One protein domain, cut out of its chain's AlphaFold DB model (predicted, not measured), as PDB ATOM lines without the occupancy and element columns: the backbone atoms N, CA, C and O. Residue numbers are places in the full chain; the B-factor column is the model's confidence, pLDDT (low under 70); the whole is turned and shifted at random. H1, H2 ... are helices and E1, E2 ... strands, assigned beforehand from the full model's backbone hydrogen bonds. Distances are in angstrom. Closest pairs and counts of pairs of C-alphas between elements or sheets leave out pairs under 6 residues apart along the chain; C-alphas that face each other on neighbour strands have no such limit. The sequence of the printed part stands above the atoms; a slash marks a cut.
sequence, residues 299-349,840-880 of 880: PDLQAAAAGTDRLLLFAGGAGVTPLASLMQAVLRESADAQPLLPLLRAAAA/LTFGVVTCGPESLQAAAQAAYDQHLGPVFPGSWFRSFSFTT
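What this domain is: This is residues 299 to 349 and 840 to 880 of the 880 residues of the protein "Ferric oxidoreductase domain-containing protein" of Gonium pectorale (UniProt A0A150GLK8). A small wall of three parallel strands has H4 along one face, while H1 and residues 317 to 327 of H2 cover the other, making three layers, helices on both faces of a sheet. The far part of H2 reaches away from the sheet, and its residues 334 to 336 stick out with residues 337 to 339 and residues 342 to 349 of H3. The printed part has 92 residues, with four named helices and three named strands in the order H1 E1 H2 H3 E2 H4 E3; the sheet order is E1 E2 E3, and the class is mixed, helices and strands. The whole is only just compact, close to loose, with a radius of gyration of the C-alphas of 14.5 A and spans of 38 by 34 by 26 A.

Where its parts are: The sheet has E1, residues 310 to 315, 16.5 A long; E2, residues 842 to 848, 19.6 A; and E3, residues 872 to 877, 17.0 A, ending at C-alpha 877 (-50.742, 25.166, 48.721). H4, residues 850 to 864, is 19.9 A long. H1, residues 300 to 306, spans 9.7 A from C-alpha 300 at (-36.737, 25.463, 40.255). H2, residues 317 to 336, is 30.9 A long, with a kink of 25 degrees near residue 324. H3, residues 341 to 349, is 12.0 A long.

How they stand to each other: E2 is the inner strand, parallel to E1 at 7 degrees and to E3 at 9 degrees. N 312 and O 843 are 2.8 A apart, and N 874 and O 844 are 2.8 A apart, both within hydrogen-bond range. H4 is on the sheet at a height of 9.2 A, over E2 and E3; its closest C-alphas to E2 are those of Gln 853 and Thr 846, 5.9 A apart. E2, H4 and E3 form a strand-helix-strand unit, two parallel neighbour strands with a helix between, with a right-handed crossover. On the opposite face, H2 runs along the strands over E1, at 13 degrees to it on the local plane and a height of 10.8 A. H1, on the same face as H2, is over E2 at a height of 9.9 A, slantwise to the strands at 45 degrees to E2 on the local plane. H2 touches H1 with residues 326 to 330 alone, the closest C-alphas being those of Gln 302 and Leu 326, 6.7 A apart. H3 is not on the sheet and is close to H2 but not clearly touching, with the C-alphas of Ala 335 and Leu 341 closest at 6.5 A. Every O i to N i+4 pair is within hydrogen-bond range in H1, H3 and H4, and 13 of 16 are in H2.

The domain as a whole: The two farthest C-alphas, those of Ala 349 and Pro 866, are 42.5 A apart. Residues 350 to 839 are not printed, and C-alphas 349 and 840 are 34.5 A apart across this cut. Of the links printed whole, none is long. The mean pLDDT of the printed part is 75.4; residues 299 to 300, 334 to 349 and 876 to 880 are under 70.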
ATOM      1  N   PRO A 299     -35.458  22.506  42.862       63.06
ATOM      2  CA  PRO A 299     -34.475  23.590  42.753       63.06
ATOM      3  C   PRO A 299     -34.997  24.751  41.893       63.06
ATOM      4  O   PRO A 299     -34.504  25.868  41.999       63.06
ATOM      5  N   ASP A 300     -36.042  24.502  41.102       67.31
ATOM      6  CA  ASP A 300     -36.737  25.463  40.255       67.31
ATOM      7  C   ASP A 300     -37.101  26.761  40.974       67.31
ATOM      8  O   ASP A 300     -37.054  27.804  40.342       67.31
ATOM      9  N   LEU A 301     -37.457  26.739  42.267       70.69
ATOM     10  CA  LEU A 301     -37.838  27.976  42.961       70.69
ATOM     11  C   LEU A 301     -36.628  28.874  43.236       70.69
ATOM     12  O   LEU A 301     -36.715  30.082  43.049       70.69
ATOM     13  N   GLN A 302     -35.506  28.283  43.652       71.12
ATOM     14  CA  GLN A 302     -34.253  29.016  43.842       71.12
ATOM     15  C   GLN A 302     -33.703  29.489  42.495       71.12
ATOM     16  O   GLN A 302     -33.367  30.657  42.355       71.12
ATOM     17  N   ALA A 303     -33.705  28.617  41.483       74.25
ATOM     18  CA  ALA A 303     -33.268  28.969  40.135       74.25
ATOM     19  C   ALA A 303     -34.145  30.067  39.505       74.25
ATOM     20  O   ALA A 303     -33.626  30.982  38.874       74.25
ATOM     21  N   ALA A 304     -35.466  30.007  39.702       73.38
ATOM     22  CA  ALA A 304     -36.383  31.032  39.218       73.38
ATOM     23  C   ALA A 304     -36.211  32.351  39.977       73.38
ATOM     24  O   ALA A 304     -36.233  33.401  39.346       73.38
ATOM     25  N   ALA A 305     -35.997  32.312  41.297       74.56
ATOM     26  CA  ALA A 305     -35.718  33.513  42.085       74.56
ATOM     27  C   ALA A 305     -34.399  34.183  41.665       74.56
ATOM     28  O   ALA A 305     -34.366  35.402  41.510       74.56
ATOM     29  N   ALA A 306     -33.348  33.396  41.412       76.81
ATOM     30  CA  ALA A 306     -32.056  33.891  40.937       76.81
ATOM     31  C   ALA A 306     -32.134  34.526  39.536       76.81
ATOM     32  O   ALA A 306     -31.329  35.389  39.199       76.81
ATOM     33  N   GLY A 307     -33.107  34.113  38.718       78.44
ATOM     34  CA  GLY A 307     -33.335  34.647  37.375       78.44
ATOM     35  C   GLY A 307     -34.270  35.858  37.300       78.44
ATOM     36  O   GLY A 307     -34.613  36.253  36.191       78.44
ATOM     37  N   THR A 308     -34.726  36.410  38.432       79.19
ATOM     38  CA  THR A 308     -35.676  37.541  38.460       79.19
ATOM     39  C   THR A 308     -35.079  38.806  39.056       79.19
ATOM     40  O   THR A 308     -34.405  38.750  40.079       79.19
ATOM     41  N   ASP A 309     -35.416  39.961  38.475       81.50
ATOM     42  CA  ASP A 309     -34.961  41.270  38.972       81.50
ATOM     43  C   ASP A 309     -35.717  41.705  40.234       81.50
ATOM     44  O   ASP A 309     -35.184  42.382  41.117       81.50
ATOM     45  N   ARG A 310     -37.006  41.356  40.305       81.38
ATOM     46  CA  ARG A 310     -37.905  41.711  41.404       81.38
ATOM     47  C   ARG A 310     -38.688  40.481  41.840       81.38
ATOM     48  O   ARG A 310     -39.341  39.834  41.028       81.38
ATOM     49  N   LEU A 311     -38.674  40.205  43.141       83.69
ATOM     50  CA  LEU A 311     -39.353  39.057  43.730       83.69
ATOM     51  C   LEU A 311     -40.394  39.527  44.750       83.69
ATOM     52  O   LEU A 311     -40.052  40.184  45.734       83.69
ATOM     53  N   LEU A 312     -41.663  39.184  44.528       86.50
ATOM     54  CA  LEU A 312     -42.736  39.363  45.504       86.50
ATOM     55  C   LEU A 312     -43.039  38.019  46.163       86.50
ATOM     56  O   LEU A 312     -43.444  37.065  45.499       86.50
ATOM     57  N   LEU A 313     -42.865  37.957  47.481       86.69
ATOM     58  CA  LEU A 313     -43.115  36.764  48.282       86.69
ATOM     59  C   LEU A 313     -44.348  36.977  49.159       86.69
ATOM     60  O   LEU A 313     -44.373  37.872  50.001       86.69
ATOM     61  N   PHE A 314     -45.352  36.122  49.005       87.19
ATOM     62  CA  PHE A 314     -46.545  36.094  49.842       87.19
ATOM     63  C   PHE A 314     -46.556  34.802  50.657       87.19
ATOM     64  O   PHE A 314     -46.518  33.710  50.095       87.19
ATOM     65  N   ALA A 315     -46.643  34.917  51.979       85.12
ATOM     66  CA  ALA A 315     -46.649  33.785  52.899       85.12
ATOM     67  C   ALA A 315     -47.895  33.803  53.797       85.12
ATOM     68  O   ALA A 315     -48.344  34.866  54.219       85.12
ATOM     69  N   GLY A 316     -48.408  32.629  54.159       84.38
ATOM     70  CA  GLY A 316     -49.489  32.441  55.117       84.38
ATOM     71  C   GLY A 316     -49.343  31.117  55.869       84.38
ATOM     72  O   GLY A 316     -49.102  30.068  55.269       84.38
ATOM     73  N   GLY A 317     -49.496  31.156  57.195       86.06
ATOM     74  CA  GLY A 317     -49.395  29.970  58.053       86.06
ATOM     75  C   GLY A 317     -48.012  29.310  58.006       86.06
ATOM     76  O   GLY A 317     -46.992  29.995  58.013       86.06
ATOM     77  N   ALA A 318     -47.970  27.973  57.944       79.06
ATOM     78  CA  ALA A 318     -46.713  27.217  57.844       79.06
ATOM     79  C   ALA A 318     -45.983  27.411  56.501       79.06
ATOM     80  O   ALA A 318     -44.801  27.089  56.392       79.06
ATOM     81  N   GLY A 319     -46.652  27.998  55.503       81.00
ATOM     82  CA  GLY A 319     -46.052  28.337  54.217       81.00
ATOM     83  C   GLY A 319     -44.921  29.372  54.293       81.00
ATOM     84  O   GLY A 319     -44.161  29.536  53.340       81.00
ATOM     85  N   VAL A 320     -44.755  30.051  55.431       86.44
ATOM     86  CA  VAL A 320     -43.629  30.969  55.654       86.44
ATOM     87  C   VAL A 320     -42.278  30.250  55.727       86.44
ATOM     88  O   VAL A 320     -41.268  30.823  55.336       86.44
ATOM     89  N   THR A 321     -42.244  28.988  56.164       86.50
ATOM     90  CA  THR A 321     -41.001  28.232  56.379       86.50
ATOM     91  C   THR A 321     -40.146  28.075  55.112       86.50
ATOM     92  O   THR A 321     -38.982  28.469  55.148       86.50
ATOM     93  N   PRO A 322     -40.666  27.578  53.968       82.06
ATOM     94  CA  PRO A 322     -39.869  27.503  52.739       82.06
ATOM     95  C   PRO A 322     -39.455  28.886  52.205       82.06
ATOM     96  O   PRO A 322     -38.391  29.017  51.602       82.06
ATOM     97  N   LEU A 323     -40.257  29.928  52.450       86.50
ATOM     98  CA  LEU A 323     -39.920  31.295  52.051       86.50
ATOM     99  C   LEU A 323     -38.803  31.890  52.910       86.50
ATOM    100  O   LEU A 323     -37.967  32.613  52.377       86.50
ATOM    101  N   ALA A 324     -38.725  31.540  54.195       85.94
ATOM    102  CA  ALA A 324     -37.606  31.922  55.052       85.94
ATOM    103  C   ALA A 324     -36.272  31.368  54.517       85.94
ATOM    104  O   ALA A 324     -35.290  32.107  54.439       85.94
ATOM    105  N   SER A 325     -36.258  30.113  54.050       84.50
ATOM    106  CA  SER A 325     -35.060  29.519  53.441       84.50
ATOM    107  C   SER A 325     -34.698  30.190  52.116       84.50
ATOM    108  O   SER A 325     -33.518  30.443  51.870       84.50
ATOM    109  N   LEU A 326     -35.692  30.536  51.291       84.56
ATOM    110  CA  LEU A 326     -35.468  31.283  50.051       84.56
ATOM    111  C   LEU A 326     -34.898  32.681  50.329       84.56
ATOM    112  O   LEU A 326     -33.921  33.078  49.703       84.56
ATOM    113  N   MET A 327     -35.466  33.405  51.297       85.12
ATOM    114  CA  MET A 327     -34.968  34.719  51.709       85.12
ATOM    115  C   MET A 327     -33.525  34.637  52.205       85.12
ATOM    116  O   MET A 327     -32.714  35.483  51.843       85.12
ATOM    117  N   GLN A 328     -33.183  33.617  52.996       84.25
ATOM    118  CA  GLN A 328     -31.809  33.418  53.449       84.25
ATOM    119  C   GLN A 328     -30.851  33.158  52.276       84.25
ATOM    120  O   GLN A 328     -29.757  33.717  52.268       84.25
ATOM    121  N   ALA A 329     -31.257  32.348  51.293       81.56
ATOM    122  CA  ALA A 329     -30.452  32.075  50.102       81.56
ATOM    123  C   ALA A 329     -30.195  33.355  49.290       81.56
ATOM    124  O   ALA A 329     -29.040  33.697  49.049       81.56
ATOM    125  N   VAL A 330     -31.251  34.120  48.990       80.44
ATOM    126  CA  VAL A 330     -31.147  35.407  48.280       80.44
ATOM    127  C   VAL A 330     -30.261  36.389  49.049       80.44
ATOM    128  O   VAL A 330     -29.416  37.060  48.461       80.44
ATOM    129  N   LEU A 331     -30.406  36.462  50.377       81.00
ATOM    130  CA  LEU A 331     -29.582  37.342  51.203       81.00
ATOM    131  C   LEU A 331     -28.103  36.945  51.187       81.00
ATOM    132  O   LEU A 331     -27.260  37.837  51.216       81.00
ATOM    133  N   ARG A 332     -27.770  35.651  51.121       76.38
ATOM    134  CA  ARG A 332     -26.375  35.192  51.024       76.38
ATOM    135  C   ARG A 332     -25.757  35.474  49.667       76.38
ATOM    136  O   ARG A 332     -24.673  36.041  49.631       76.38
ATOM    137  N   GLU A 333     -26.472  35.175  48.587       74.38
ATOM    138  CA  GLU A 333     -26.030  35.534  47.234       74.38
ATOM    139  C   GLU A 333     -25.830  37.052  47.116       74.38
ATOM    140  O   GLU A 333     -24.846  37.520  46.548       74.38
ATOM    141  N   SER A 334     -26.704  37.837  47.757       68.31
ATOM    142  CA  SER A 334     -26.546  39.291  47.841       68.31
ATOM    143  C   SER A 334     -25.442  39.750  48.801       68.31
ATOM    144  O   SER A 334     -25.009  40.889  48.715       68.31
ATOM    145  N   ALA A 335     -24.993  38.923  49.747       59.44
ATOM    146  CA  ALA A 335     -23.930  39.279  50.688       59.44
ATOM    147  C   ALA A 335     -22.540  39.105  50.064       59.44
ATOM    148  O   ALA A 335     -21.650  39.909  50.352       59.44
ATOM    149  N   ASP A 336     -22.390  38.137  49.156       52.44
ATOM    150  CA  ASP A 336     -21.241  38.057  48.244       52.44
ATOM    151  C   ASP A 336     -21.240  39.226  47.234       52.44
ATOM    152  O   ASP A 336     -20.190  39.624  46.732       52.44
ATOM    153  N   ALA A 337     -22.395  39.873  47.037       47.50
ATOM    154  CA  ALA A 337     -22.558  41.168  46.377       47.50
ATOM    155  C   ALA A 337     -22.723  42.325  47.395       47.50
ATOM    156  O   ALA A 337     -23.760  42.980  47.420       47.50
ATOM    157  N   GLN A 338     -21.728  42.560  48.271       45.94
ATOM    158  CA  GLN A 338     -21.679  43.648  49.284       45.94
ATOM    159  C   GLN A 338     -22.611  44.852  48.972       45.94
ATOM    160  O   GLN A 338     -22.321  45.549  47.994       45.94
ATOM    161  N   PRO A 339     -23.691  45.167  49.752       51.97
ATOM    162  CA  PRO A 339     -23.604  45.709  51.120       51.97
ATOM    163  C   PRO A 339     -24.899  45.566  51.994       51.97
ATOM    164  O   PRO A 339     -25.311  46.526  52.649       51.97
ATOM    165  N   LEU A 340     -25.595  44.419  52.042       46.16
ATOM    166  CA  LEU A 340     -26.841  44.286  52.848       46.16
ATOM    167  C   LEU A 340     -26.617  43.915  54.329       46.16
ATOM    168  O   LEU A 340     -27.400  44.293  55.206       46.16
ATOM    169  N   LEU A 341     -25.509  43.234  54.635       49.06
ATOM    170  CA  LEU A 341     -25.133  42.833  55.997       49.06
ATOM    171  C   LEU A 341     -24.968  44.019  56.977       49.06
ATOM    172  O   LEU A 341     -25.434  43.915  58.115       49.06
ATOM    173  N   PRO A 342     -24.358  45.156  56.577       50.69
ATOM    174  CA  PRO A 342     -24.285  46.358  57.408       50.69
ATOM    175  C   PRO A 342     -25.657  46.954  57.736       50.69
ATOM    176  O   PRO A 342     -25.810  47.525  58.805       50.69
ATOM    177  N   LEU A 343     -26.662  46.794  56.869       48.12
ATOM    178  CA  LEU A 343     -28.015  47.330  57.063       48.12
ATOM    179  C   LEU A 343     -28.801  46.516  58.100       48.12
ATOM    180  O   LEU A 343     -29.414  47.092  58.996       48.12
ATOM    181  N   LEU A 344     -28.697  45.184  58.050       47.88
ATOM    182  CA  LEU A 344     -29.264  44.293  59.071       47.88
ATOM    183  C   LEU A 344     -28.535  44.428  60.419       47.88
ATOM    184  O   LEU A 344     -29.180  44.463  61.467       47.88
ATOM    185  N   ARG A 345     -27.203  44.587  60.405       49.25
ATOM    186  CA  ARG A 345     -26.410  44.870  61.616       49.25
ATOM    187  C   ARG A 345     -26.691  46.262  62.187       49.25
ATOM    188  O   ARG A 345     -26.773  46.394  63.401       49.25
ATOM    189  N   ALA A 346     -26.888  47.281  61.350       44.34
ATOM    190  CA  ALA A 346     -27.244  48.633  61.784       44.34
ATOM    191  C   ALA A 346     -28.687  48.722  62.298       44.34
ATOM    192  O   ALA A 346     -28.942  49.488  63.223       44.34
ATOM    193  N   ALA A 347     -29.617  47.933  61.748       42.88
ATOM    194  CA  ALA A 347     -30.961  47.779  62.300       42.88
ATOM    195  C   ALA A 347     -30.898  47.142  63.701       42.88
ATOM    196  O   ALA A 347     -31.398  47.728  64.660       42.88
ATOM    197  N   ALA A 348     -30.170  46.031  63.856       38.75
ATOM    198  CA  ALA A 348     -29.966  45.390  65.157       38.75
ATOM    199  C   ALA A 348     -29.247  46.306  66.174       38.75
ATOM    200  O   ALA A 348     -29.663  46.396  67.326       38.75
ATOM    201  N   ALA A 349     -28.215  47.047  65.748       39.28
ATOM    202  CA  ALA A 349     -27.459  47.973  66.599       39.28
ATOM    203  C   ALA A 349     -28.247  49.234  67.002       39.28
ATOM    204  O   ALA A 349     -27.967  49.827  68.039       39.28
ATOM    205  N   LEU A 840     -37.292  43.868  32.469       79.50
ATOM    206  CA  LEU A 840     -37.517  43.705  33.890       79.50
ATOM    207  C   LEU A 840     -38.504  42.558  34.114       79.50
ATOM    208  O   LEU A 840     -39.630  42.568  33.604       79.50
ATOM    209  N   THR A 841     -38.069  41.563  34.876       81.31
ATOM    210  CA  THR A 841     -38.850  40.362  35.166       81.31
ATOM    211  C   THR A 841     -39.276  40.337  36.627       81.31
ATOM    212  O   THR A 841     -38.470  40.483  37.548       81.31
ATOM    213  N   PHE A 842     -40.577  40.145  36.844       85.69
ATOM    214  CA  PHE A 842     -41.137  39.927  38.173       85.69
ATOM    215  C   PHE A 842     -41.379  38.441  38.412       85.69
ATOM    216  O   PHE A 842     -42.047  37.783  37.615       85.69
ATOM    217  N   GLY A 843     -40.896  37.932  39.541       84.56
ATOM    218  CA  GLY A 843     -41.343  36.665  40.104       84.56
ATOM    219  C   GLY A 843     -42.343  36.919  41.227       84.56
ATOM    220  O   GLY A 843     -42.048  37.667  42.160       84.56
ATOM    221  N   VAL A 844     -43.517  36.291  41.175       85.06
ATOM    222  CA  VAL A 844     -44.470  36.282  42.292       85.06
ATOM    223  C   VAL A 844     -44.577  34.868  42.846       85.06
ATOM    224  O   VAL A 844     -44.994  33.947  42.145       85.06
ATOM    225  N   VAL A 845     -44.223  34.691  44.118       83.50
ATOM    226  CA  VAL A 845     -44.329  33.412  44.823       83.50
ATOM    227  C   VAL A 845     -45.331  33.552  45.951       83.50
ATOM    228  O   VAL A 845     -45.185  34.416  46.812       83.50
ATOM    229  N   THR A 846     -46.333  32.682  45.981       82.75
ATOM    230  CA  THR A 846     -47.336  32.657  47.049       82.75
ATOM    231  C   THR A 846     -47.362  31.311  47.747       82.75
ATOM    232  O   THR A 846     -47.287  30.261  47.118       82.75
ATOM    233  N   CYS A 847     -47.463  31.335  49.067       78.81
ATOM    234  CA  CYS A 847     -47.414  30.158  49.906       78.81
ATOM    235  C   CYS A 847     -48.428  30.316  51.038       78.81
ATOM    236  O   CYS A 847     -48.229  31.141  51.921       78.81
ATOM    237  N   GLY A 848     -49.546  29.594  51.012       77.00
ATOM    238  CA  GLY A 848     -50.617  29.795  51.997       77.00
ATOM    239  C   GLY A 848     -51.959  29.200  51.563       77.00
ATOM    240  O   GLY A 848     -51.981  28.397  50.634       77.00
ATOM    241  N   PRO A 849     -53.085  29.565  52.208       77.12
ATOM    242  CA  PRO A 849     -54.402  29.018  51.869       77.12
ATOM    243  C   PRO A 849     -54.831  29.390  50.442       77.12
ATOM    244  O   PRO A 849     -54.394  30.409  49.901       77.12
ATOM    245  N   GLU A 850     -55.736  28.603  49.848       77.88
ATOM    246  CA  GLU A 850     -56.203  28.803  48.462       77.88
ATOM    247  C   GLU A 850     -56.762  30.213  48.220       77.88
ATOM    248  O   GLU A 850     -56.553  30.779  47.152       77.88
ATOM    249  N   SER A 851     -57.397  30.826  49.223       82.56
ATOM    250  CA  SER A 851     -57.899  32.201  49.132       82.56
ATOM    251  C   SER A 851     -56.785  33.238  48.952       82.56
ATOM    252  O   SER A 851     -56.957  34.187  48.193       82.56
ATOM    253  N   LEU A 852     -55.640  33.063  49.625       83.88
ATOM    254  CA  LEU A 852     -54.486  33.953  49.479       83.88
ATOM    255  C   LEU A 852     -53.843  33.774  48.102       83.88
ATOM    256  O   LEU A 852     -53.507  34.757  47.448       83.88
ATOM    257  N   GLN A 853     -53.711  32.526  47.649       84.69
ATOM    258  CA  GLN A 853     -53.176  32.221  46.323       84.69
ATOM    259  C   GLN A 853     -54.063  32.795  45.216       84.69
ATOM    260  O   GLN A 853     -53.552  33.414  44.290       84.69
ATOM    261  N   ALA A 854     -55.386  32.634  45.331       86.62
ATOM    262  CA  ALA A 854     -56.344  33.170  44.370       86.62
ATOM    263  C   ALA A 854     -56.299  34.703  44.316       86.62
ATOM    264  O   ALA A 854     -56.275  35.267  43.227       86.62
ATOM    265  N   ALA A 855     -56.225  35.371  45.474       88.62
ATOM    266  CA  ALA A 855     -56.084  36.825  45.534       88.62
ATOM    267  C   ALA A 855     -54.778  37.304  44.878       88.62
ATOM    268  O   ALA A 855     -54.779  38.285  44.139       88.62
ATOM    269  N   ALA A 856     -53.674  36.592  45.105       87.56
ATOM    270  CA  ALA A 856     -52.385  36.940  44.525       87.56
ATOM    271  C   ALA A 856     -52.285  36.666  43.024       87.56
ATOM    272  O   ALA A 856     -51.706  37.478  42.306       87.56
ATOM    273  N   GLN A 857     -52.875  35.569  42.547       93.00
ATOM    274  CA  GLN A 857     -52.986  35.281  41.119       93.00
ATOM    275  C   GLN A 857     -53.823  36.358  40.423       93.00
ATOM    276  O   GLN A 857     -53.389  36.902  39.416       93.00
ATOM    277  N   ALA A 858     -54.980  36.722  40.990       92.31
ATOM    278  CA  ALA A 858     -55.844  37.757  40.425       92.31
ATOM    279  C   ALA A 858     -55.127  39.115  40.330       92.31
ATOM    280  O   ALA A 858     -55.162  39.753  39.281       92.31
ATOM    281  N   ALA A 859     -54.420  39.521  41.388       90.88
ATOM    282  CA  ALA A 859     -53.632  40.751  41.381       90.88
ATOM    283  C   ALA A 859     -52.485  40.702  40.351       90.88
ATOM    284  O   ALA A 859     -52.223  41.689  39.662       90.88
ATOM    285  N   TYR A 860     -51.812  39.554  40.214       93.00
ATOM    286  CA  TYR A 860     -50.780  39.351  39.198       93.00
ATOM    287  C   TYR A 860     -51.344  39.480  37.775       93.00
ATOM    288  O   TYR A 860     -50.803  40.251  36.981       93.00
ATOM    289  N   ASP A 861     -52.443  38.784  37.471       93.56
ATOM    290  CA  ASP A 861     -53.076  38.797  36.145       93.56
ATOM    291  C   ASP A 861     -53.618  40.183  35.782       93.56
ATOM    292  O   ASP A 861     -53.588  40.578  34.618       93.56
ATOM    293  N   GLN A 862     -54.092  40.937  36.778       94.88
ATOM    294  CA  GLN A 862     -54.644  42.270  36.569       94.88
ATOM    295  C   GLN A 862     -53.563  43.333  36.329       94.88
ATOM    296  O   GLN A 862     -53.761  44.211  35.489       94.88
ATOM    297  N   HIS A 863     -52.440  43.277  37.054       92.56
ATOM    298  CA  HIS A 863     -51.492  44.401  37.102       92.56
ATOM    299  C   HIS A 863     -50.093  44.081  36.568       92.56
ATOM    300  O   HIS A 863     -49.479  44.949  35.957       92.56
ATOM    301  N   LEU A 864     -49.562  42.873  36.793       88.81
ATOM    302  CA  LEU A 864     -48.177  42.525  36.435       88.81
ATOM    303  C   LEU A 864     -48.079  41.824  35.080       88.81
ATOM    304  O   LEU A 864     -47.298  42.253  34.231       88.81
ATOM    305  N   GLY A 865     -48.885  40.782  34.865       88.94
ATOM    306  CA  GLY A 865     -48.850  39.963  33.651       88.94
ATOM    307  C   GLY A 865     -48.984  40.770  32.348       88.94
ATOM    308  O   GLY A 865     -48.195  40.546  31.430       88.94
ATOM    309  N   PRO A 866     -49.910  41.749  32.256       91.38
ATOM    310  CA  PRO A 866     -50.063  42.575  31.057       91.38
ATOM    311  C   PRO A 866     -48.903  43.551  30.813       91.38
ATOM    312  O   PRO A 866     -48.638  43.909  29.668       91.38
ATOM    313  N   VAL A 867     -48.232  44.006  31.877       88.69
ATOM    314  CA  VAL A 867     -47.199  45.054  31.807       88.69
ATOM    315  C   VAL A 867     -45.806  44.453  31.583       88.69
ATOM    316  O   VAL A 867     -44.989  45.042  30.876       88.69
ATOM    317  N   PHE A 868     -45.542  43.259  32.124       88.00
ATOM    318  CA  PHE A 868     -44.230  42.611  32.099       88.00
ATOM    319  C   PHE A 868     -44.327  41.199  31.487       88.00
ATOM    320  O   PHE A 868     -44.460  40.221  32.224       88.00
ATOM    321  N   PRO A 869     -44.218  41.044  30.152       81.19
ATOM    322  CA  PRO A 869     -44.463  39.772  29.452       81.19
ATOM    323  C   PRO A 869     -43.456  38.640  29.751       81.19
ATOM    324  O   PRO A 869     -43.654  37.520  29.290       81.19
ATOM    325  N   GLY A 870     -42.393  38.908  30.522       82.06
ATOM    326  CA  GLY A 870     -41.458  37.901  31.051       82.06
ATOM    327  C   GLY A 870     -41.640  37.584  32.542       82.06
ATOM    328  O   GLY A 870     -40.862  36.812  33.101       82.06
ATOM    329  N   SER A 871     -42.624  38.201  33.203       85.81
ATOM    330  CA  SER A 871     -42.951  37.897  34.597       85.81
ATOM    331  C   SER A 871     -43.625  36.530  34.732       85.81
ATOM    332  O   SER A 871     -44.168  35.982  33.769       85.81
ATOM    333  N   TRP A 872     -43.548  35.943  35.925       87.38
ATOM    334  CA  TRP A 872     -44.163  34.654  36.221       87.38
ATOM    335  C   TRP A 872     -44.769  34.626  37.622       87.38
ATOM    336  O   TRP A 872     -44.333  35.320  38.543       87.38
ATOM    337  N   PHE A 873     -45.763  33.757  37.790       86.69
ATOM    338  CA  PHE A 873     -46.426  33.498  39.059       86.69
ATOM    339  C   PHE A 873     -46.306  32.017  39.425       86.69
ATOM    340  O   PHE A 873     -46.530  31.140  38.588       86.69
ATOM    341  N   ARG A 874     -45.989  31.726  40.691       80.06
ATOM    342  CA  ARG A 874     -46.104  30.386  41.275       80.06
ATOM    343  C   ARG A 874     -46.815  30.433  42.619       80.06
ATOM    344  O   ARG A 874     -46.504  31.257  43.477       80.06
ATOM    345  N   SER A 875     -47.713  29.478  42.832       77.50
ATOM    346  CA  SER A 875     -48.345  29.248  44.125       77.50
ATOM    347  C   SER A 875     -48.050  27.857  44.672       77.50
ATOM    348  O   SER A 875     -47.961  26.873  43.935       77.50
ATOM    349  N   PHE A 876     -47.923  27.785  45.993       69.44
ATOM    350  CA  PHE A 876     -47.805  26.556  46.758       69.44
ATOM    351  C   PHE A 876     -48.930  26.511  47.788       69.44
ATOM    352  O   PHE A 876     -49.081  27.413  48.619       69.44
ATOM    353  N   SER A 877     -49.725  25.447  47.719       55.97
ATOM    354  CA  SER A 877     -50.742  25.166  48.721       55.97
ATOM    355  C   SER A 877     -50.155  24.293  49.808       55.97
ATOM    356  O   SER A 877     -49.578  23.250  49.511       55.97
ATOM    357  N   PHE A 878     -50.325  24.728  51.051       58.88
ATOM    358  CA  PHE A 878     -50.079  23.919  52.231       58.88
ATOM    359  C   PHE A 878     -51.386  23.861  53.007       58.88
ATOM    360  O   PHE A 878     -51.870  24.877  53.512       58.88
ATOM    361  N   THR A 879     -51.978  22.675  53.065       37.72
ATOM    362  CA  THR A 879     -53.080  22.378  53.971       37.72
ATOM    363  C   THR A 879     -52.482  21.989  55.318       37.72
ATOM    364  O   THR A 879     -52.091  20.845  55.509       37.72
ATOM    365  N   THR A 880     -52.362  22.946  56.243       33.59
ATOM    366  CA  THR A 880     -52.123  22.627  57.665       33.59
ATOM    367  C   THR A 880     -53.415  22.453  58.422       33.59
ATOM    368  O   THR A 880     -54.249  23.382  58.300       33.59
TER     369      THR A 880